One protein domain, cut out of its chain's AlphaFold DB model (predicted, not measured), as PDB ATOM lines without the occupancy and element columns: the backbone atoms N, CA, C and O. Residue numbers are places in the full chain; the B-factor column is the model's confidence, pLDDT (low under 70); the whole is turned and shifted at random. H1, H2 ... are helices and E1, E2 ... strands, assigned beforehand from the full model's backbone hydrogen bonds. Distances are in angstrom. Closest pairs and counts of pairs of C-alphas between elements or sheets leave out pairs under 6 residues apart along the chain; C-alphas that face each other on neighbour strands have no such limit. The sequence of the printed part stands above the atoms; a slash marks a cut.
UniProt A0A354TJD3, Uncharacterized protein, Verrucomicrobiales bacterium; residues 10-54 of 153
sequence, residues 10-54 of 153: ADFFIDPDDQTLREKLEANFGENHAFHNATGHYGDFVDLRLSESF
ATOM      1  N   ALA A  10     204.470 294.217  57.904       89.75
ATOM      2  CA  ALA A  10     204.918 293.458  56.748       89.75
ATOM      3  C   ALA A  10     205.958 292.416  57.171       89.75
ATOM      4  O   ALA A  10     206.925 292.747  57.855       89.75
ATOM      5  N   ASP A  11     205.768 291.174  56.729       91.81
ATOM      6  CA  ASP A  11     206.753 290.106  56.888       91.81
ATOM      7  C   ASP A  11     207.858 290.270  55.832       91.81
ATOM      8  O   ASP A  11     207.581 290.315  54.627       91.81
ATOM      9  N   PHE A  12     209.115 290.332  56.264       94.50
ATOM     10  CA  PHE A  12     210.275 290.504  55.396       94.50
ATOM     11  C   PHE A  12     211.211 289.307  55.465       94.50
ATOM     12  O   PHE A  12     211.771 288.996  56.514       94.50
ATOM     13  N   PHE A  13     211.476 288.711  54.305       94.44
ATOM     14  CA  PHE A  13     212.644 287.863  54.109       94.44
ATOM     15  C   PHE A  13     213.806 288.695  53.578       94.44
ATOM     16  O   PHE A  13     213.629 289.501  52.663       94.44
ATOM     17  N   ILE A  14     215.002 288.456  54.112       93.50
ATOM     18  CA  ILE A  14     216.245 288.956  53.526       93.50
ATOM     19  C   ILE A  14     216.837 287.843  52.660       93.50
ATOM     20  O   ILE A  14     216.915 286.698  53.102       93.50
ATOM     21  N   ASP A  15     217.231 288.176  51.431       91.00
ATOM     22  CA  ASP A  15     217.876 287.245  50.501       91.00
ATOM     23  C   ASP A  15     219.176 287.873  49.953       91.00
ATOM     24  O   ASP A  15     219.110 288.928  49.309       91.00
ATOM     25  N   PRO A  16     220.361 287.284  50.216       91.62
ATOM     26  CA  PRO A  16     220.589 286.088  51.038       91.62
ATOM     27  C   PRO A  16     220.262 286.319  52.523       91.62
ATOM     28  O   PRO A  16     220.383 287.439  53.015       91.62
ATOM     29  N   ASP A  17     219.864 285.258  53.236       92.69
ATOM     30  CA  ASP A  17     219.571 285.359  54.675       92.69
ATOM     31  C   ASP A  17     220.823 285.767  55.460       92.69
ATOM     32  O   ASP A  17     221.897 285.183  55.308       92.69
ATOM     33  N   ASP A  18     220.659 286.763  56.325       95.25
ATOM     34  CA  ASP A  18     221.690 287.261  57.228       95.25
ATOM     35  C   ASP A  18     221.034 287.570  58.577       95.25
ATOM     36  O   ASP A  18     220.331 288.571  58.744       95.25
ATOM     37  N   GLN A  19     221.276 286.698  59.557       95.06
ATOM     38  CA  GLN A  19     220.733 286.847  60.904       95.06
ATOM     39  C   GLN A  19     221.171 288.162  61.566       95.06
ATOM     40  O   GLN A  19     220.360 288.817  62.214       95.06
ATOM     41  N   THR A  20     222.430 288.579  61.388       96.44
ATOM     42  CA  THR A  20     222.933 289.819  61.999       96.44
ATOM     43  C   THR A  20     222.225 291.034  61.409       96.44
ATOM     44  O   THR A  20     221.936 292.000  62.119       96.44
ATOM     45  N   LEU A  21     221.940 291.012  60.106       95.62
ATOM     46  CA  LEU A  21     221.160 292.061  59.464       95.62
ATOM     47  C   LEU A  21     219.699 292.041  59.927       95.62
ATOM     48  O   LEU A  21     219.178 293.106  60.259       95.62
ATOM     49  N   ARG A  22     219.060 290.866  60.015       95.12
ATOM     50  CA  ARG A  22     217.687 290.732  60.537       95.12
ATOM     51  C   ARG A  22     217.558 291.294  61.946       95.12
ATOM     52  O   ARG A  22     216.698 292.132  62.173       95.12
ATOM     53  N   GLU A  23     218.460 290.935  62.857       95.25
ATOM     54  CA  GLU A  23     218.462 291.449  64.235       95.25
ATOM     55  C   GLU A  23     218.612 292.978  64.288       95.25
ATOM     56  O   GLU A  23     217.955 293.649  65.086       95.25
ATOM     57  N   LYS A  24     219.445 293.558  63.414       96.19
ATOM     58  CA  LYS A  24     219.580 295.019  63.308       96.19
ATOM     59  C   LYS A  24     218.314 295.677  62.773       96.19
ATOM     60  O   LYS A  24     217.955 296.747  63.261       96.19
ATOM     61  N   LEU A  25     217.673 295.090  61.767       95.88
ATOM     62  CA  LEU A  25     216.430 295.622  61.216       95.88
ATOM     63  C   LEU A  25     215.291 295.515  62.232       95.88
ATOM     64  O   LEU A  25     214.621 296.516  62.464       95.88
ATOM     65  N   GLU A  26     215.159 294.380  62.916       95.06
ATOM     66  CA  GLU A  26     214.186 294.162  63.991       95.06
ATOM     67  C   GLU A  26     214.345 295.212  65.098       95.06
ATOM     68  O   GLU A  26     213.398 295.914  65.435       95.06
ATOM     69  N   ALA A  27     215.571 295.450  65.576       95.00
ATOM     70  CA  ALA A  27     215.822 296.426  66.639       95.00
ATOM     71  C   ALA A  27     215.469 297.887  66.275       95.00
ATOM     72  O   ALA A  27     215.369 298.737  67.166       95.00
ATOM     73  N   ASN A  28     215.324 298.209  64.984       94.81
ATOM     74  CA  ASN A  28     215.024 299.563  64.504       94.81
ATOM     75  C   ASN A  28     213.596 299.708  63.958       94.81
ATOM     76  O   ASN A  28     212.976 300.757  64.151       94.81
ATOM     77  N   PHE A  29     213.085 298.676  63.290       96.00
ATOM     78  CA  PHE A  29     211.836 298.686  62.526       96.00
ATOM     79  C   PHE A  29     210.830 297.620  62.977       96.00
ATOM     80  O   PHE A  29     209.733 297.577  62.426       96.00
ATOM     81  N   GLY A  30     211.185 296.787  63.953       94.25
ATOM     82  CA  GLY A  30     210.321 295.768  64.536       94.25
ATOM     83  C   GLY A  30     209.235 296.328  65.446       94.25
ATOM     84  O   GLY A  30     209.131 297.538  65.697       94.25
ATOM     85  N   GLU A  31     208.412 295.424  65.969       93.75
ATOM     86  CA  GLU A  31     207.311 295.785  66.855       93.75
ATOM     87  C   GLU A  31     207.837 296.438  68.148       93.75
ATOM     88  O   GLU A  31     208.871 296.077  68.698       93.75
ATOM     89  N   ASN A  32     207.097 297.418  68.664       93.06
ATOM     90  CA  ASN A  32     207.400 298.161  69.901       93.06
ATOM     91  C   ASN A  32     208.700 298.995  69.892       93.06
ATOM     92  O   ASN A  32     209.064 299.581  70.917       93.06
ATOM     93  N   HIS A  33     209.362 299.136  68.739       92.94
ATOM     94  CA  HIS A  33     210.522 300.013  68.565       92.94
ATOM     95  C   HIS A  33     210.136 301.456  68.198       92.94
ATOM     96  O   HIS A  33     208.973 301.782  67.954       92.94
ATOM     97  N   ALA A  34     211.125 302.360  68.179       92.50
ATOM     98  CA  ALA A  34     210.909 303.798  67.981       92.50
ATOM     99  C   ALA A  34     210.131 304.117  66.693       92.50
ATOM    100  O   ALA A  34     209.254 304.980  66.706       92.50
ATOM    101  N   PHE A  35     210.415 303.395  65.606       93.31
ATOM    102  CA  PHE A  35     209.701 303.548  64.342       93.31
ATOM    103  C   PHE A  35     208.225 303.132  64.453       93.31
ATOM    104  O   PHE A  35     207.346 303.889  64.032       93.31
ATOM    105  N   HIS A  36     207.946 301.986  65.088       94.75
ATOM    106  CA  HIS A  36     206.584 301.516  65.339       94.75
ATOM    107  C   HIS A  36     205.798 302.505  66.197       94.75
ATOM    108  O   HIS A  36     204.715 302.936  65.815       94.75
ATOM    109  N   ASN A  37     206.375 302.954  67.311       93.19
ATOM    110  CA  ASN A  37     205.709 303.889  68.217       93.19
ATOM    111  C   ASN A  37     205.416 305.245  67.550       93.19
ATOM    112  O   ASN A  37     204.450 305.913  67.913       93.19
ATOM    113  N   ALA A  38     206.237 305.657  66.579       94.38
ATOM    114  CA  ALA A  38     206.063 306.916  65.860       94.38
ATOM    115  C   ALA A  38     205.062 306.830  64.697       94.38
ATOM    116  O   ALA A  38     204.404 307.823  64.391       94.38
ATOM    117  N   THR A  39     204.963 305.680  64.023       93.38
ATOM    118  CA  THR A  39     204.238 305.560  62.742       93.38
ATOM    119  C   THR A  39     203.086 304.559  62.760       93.38
ATOM    120  O   THR A  39     202.283 304.546  61.829       93.38
ATOM    121  N   GLY A  40     203.022 303.692  63.770       91.56
ATOM    122  CA  GLY A  40     202.143 302.525  63.818       91.56
ATOM    123  C   GLY A  40     202.524 301.394  62.858       91.56
ATOM    124  O   GLY A  40     201.861 300.366  62.884       91.56
ATOM    125  N   HIS A  41     203.568 301.555  62.032       93.44
ATOM    126  CA  HIS A  41     204.038 300.538  61.088       93.44
ATOM    127  C   HIS A  41     205.252 299.797  61.639       93.44
ATOM    128  O   HIS A  41     206.103 300.410  62.286       93.44
ATOM    129  N   TYR A  42     205.376 298.507  61.340       95.31
ATOM    130  CA  TYR A  42     206.559 297.724  61.700       95.31
ATOM    131  C   TYR A  42     206.813 296.588  60.704       95.31
ATOM    132  O   TYR A  42     205.925 296.201  59.947       95.31
ATOM    133  N   GLY A  43     208.044 296.091  60.658       94.62
ATOM    134  CA  GLY A  43     208.408 294.899  59.897       94.62
ATOM    135  C   GLY A  43     208.626 293.712  60.825       94.62
ATOM    136  O   GLY A  43     209.203 293.894  61.888       94.62
ATOM    137  N   ASP A  44     208.198 292.522  60.414       93.44
ATOM    138  CA  ASP A  44     208.602 291.255  61.035       93.44
ATOM    139  C   ASP A  44     209.710 290.635  60.171       93.44
ATOM    140  O   ASP A  44     209.472 290.218  59.033       93.44
ATOM    141  N   PHE A  45     210.954 290.647  60.658       94.50
ATOM    142  CA  PHE A  45     212.114 290.180  59.892       94.50
ATOM    143  C   PHE A  45     212.323 288.676  60.080       94.50
ATOM    144  O   PHE A  45     213.120 288.194  60.895       94.50
ATOM    145  N   VAL A  46     211.597 287.921  59.266       92.19
ATOM    146  CA  VAL A  46     211.476 286.471  59.362       92.19
ATOM    147  C   VAL A  46     212.676 285.716  58.793       92.19
ATOM    148  O   VAL A  46     213.357 286.130  57.856       92.19
ATOM    149  N   ASP A  47     212.929 284.549  59.380       92.31
ATOM    150  CA  ASP A  47     213.982 283.637  58.946       92.31
ATOM    151  C   ASP A  47     213.638 282.980  57.608       92.31
ATOM    152  O   ASP A  47     212.584 282.351  57.487       92.31
ATOM    153  N   LEU A  48     214.538 283.064  56.623       91.38
ATOM    154  CA  LEU A  48     214.307 282.512  55.286       91.38
ATOM    155  C   LEU A  48     214.050 280.999  55.284       91.38
ATOM    156  O   LEU A  48     213.418 280.503  54.352       91.38
ATOM    157  N   ARG A  49     214.431 280.257  56.331       90.50
ATOM    158  CA  ARG A  49     214.059 278.839  56.490       90.50
ATOM    159  C   ARG A  49     212.547 278.624  56.553       90.50
ATOM    160  O   ARG A  49     212.072 277.567  56.161       90.50
ATOM    161  N   LEU A  50     211.750 279.623  56.948       88.25
ATOM    162  CA  LEU A  50     210.286 279.513  56.881       88.25
ATOM    163  C   LEU A  50     209.773 279.335  55.441       88.25
ATOM    164  O   LEU A  50     208.686 278.784  55.250       88.25
ATOM    165  N   SER A  51     210.566 279.719  54.435       91.12
ATOM    166  CA  SER A  51     210.243 279.476  53.026       91.12
ATOM    167  C   SER A  51     210.267 277.997  52.623       91.12
ATOM    168  O   SER A  51     209.755 277.660  51.560       91.12
ATOM    169  N   GLU A  52     210.763 277.090  53.475       89.25
ATOM    170  CA  GLU A  52     210.616 275.633  53.293       89.25
ATOM    171  C   GLU A  52     209.141 275.195  53.268       89.25
ATOM    172  O   GLU A  52     208.805 274.125  52.773       89.25
ATOM    173  N   SER A  53     208.239 276.031  53.792       89.31
ATOM    174  CA  SER A  53     206.793 275.802  53.753       89.31
ATOM    175  C   SER A  53     206.104 276.331  52.489       89.31
ATOM    176  O   SER A  53     204.878 276.221  52.373       89.31
ATOM    177  N   PHE A  54     206.856 276.938  51.567       94.75
ATOM    178  CA  PHE A  54     206.321 277.512  50.333       94.75
ATOM    179  C   PHE A  54     206.291 276.462  49.215       94.75
ATOM    180  O   PHE A  54     207.094 275.528  49.232       94.75
TER     181      PHE A  54
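AT A GLANCE: This is residues 10 to 54 of the 153 residues of an uncharacterized protein of Verrucomicrobiales bacterium (UniProt A0A354TJD3). What shape do these atoms make? Two short parallel strands, E1 and E2, lie side by side, and the helix H1 runs back along E2, mostly away from E1; H2 and H3 sit at the two ends of this elongated unit. How is it made up? The printed part has 45 residues with three named helices and two named strands, in the chain order E1, H1, H2, E2, H3; the sheet order is E1, E2, and the class is mixed, helices and strands. How tightly is it drawn together? It is only just compact, close to loose, with a radius of gyration of the C-alphas of 11.1 A and spans of 34 by 20 by 12 A.

HOW THE PARTS SIT: How is the sheet paired? E1, residues 10 to 13, and E2, residues 42 to 46, are parallel neighbours at 32 degrees, with N 12 and O 44 at 2.8 A and N 44 and O 10 at 2.9 A, both within hydrogen-bond range. What lies between the strands along the chain? H1, residues 19 to 29, and H2, residues 34 to 39, complete a strand-helix-strand unit, two parallel neighbour strands with helices between them, and its crossover is right-handed. H1 and E2 have 9 pairs of C-alphas within 8 A, the closest those of Phe 29 and Tyr 42, 5.4 A apart. How do the helices stand? H1 and H2 touch only at the corner by their link, with Phe 29 and Phe 35 the closest C-alphas at 5.6 A, at a steep tilt of 51 degrees, the same way. H3, residues 48 to 53, is apart from H1 and from H2; its closest C-alpha to E1 is that of Leu 48, 5.7 A from that of Phe 13. Do the helix backbones pair? In H1 and H2 every O i to N i+4 pair is within hydrogen-bond range; in H3 it is 0 of 2, beside 3 of 3 O i to N i+3 pairs.

IN THESE COORDINATES: Where do the strands run? E1 begins at C-alpha 10, (204.918, 293.458, 56.748), and spans 9.9 A; E2 spans 12.5 A. Where are the helices? H1 starts at C-alpha 19, (220.733, 286.847, 60.904), and spans 14.9 A, while H2 spans 8.7 A. H3 spans 10.2 A and ends at C-alpha 53, (206.793, 275.802, 53.753).

THE WHOLE: How far does it reach? The two C-alphas farthest apart are those of Ala 38 and Glu 52, at 34.0 A. Are there breaks or long links? The printed part has no cut, and its four links between named elements are tight. How confident is the model? The mean pLDDT of the printed part is 93.4, and no printed residue is under 70.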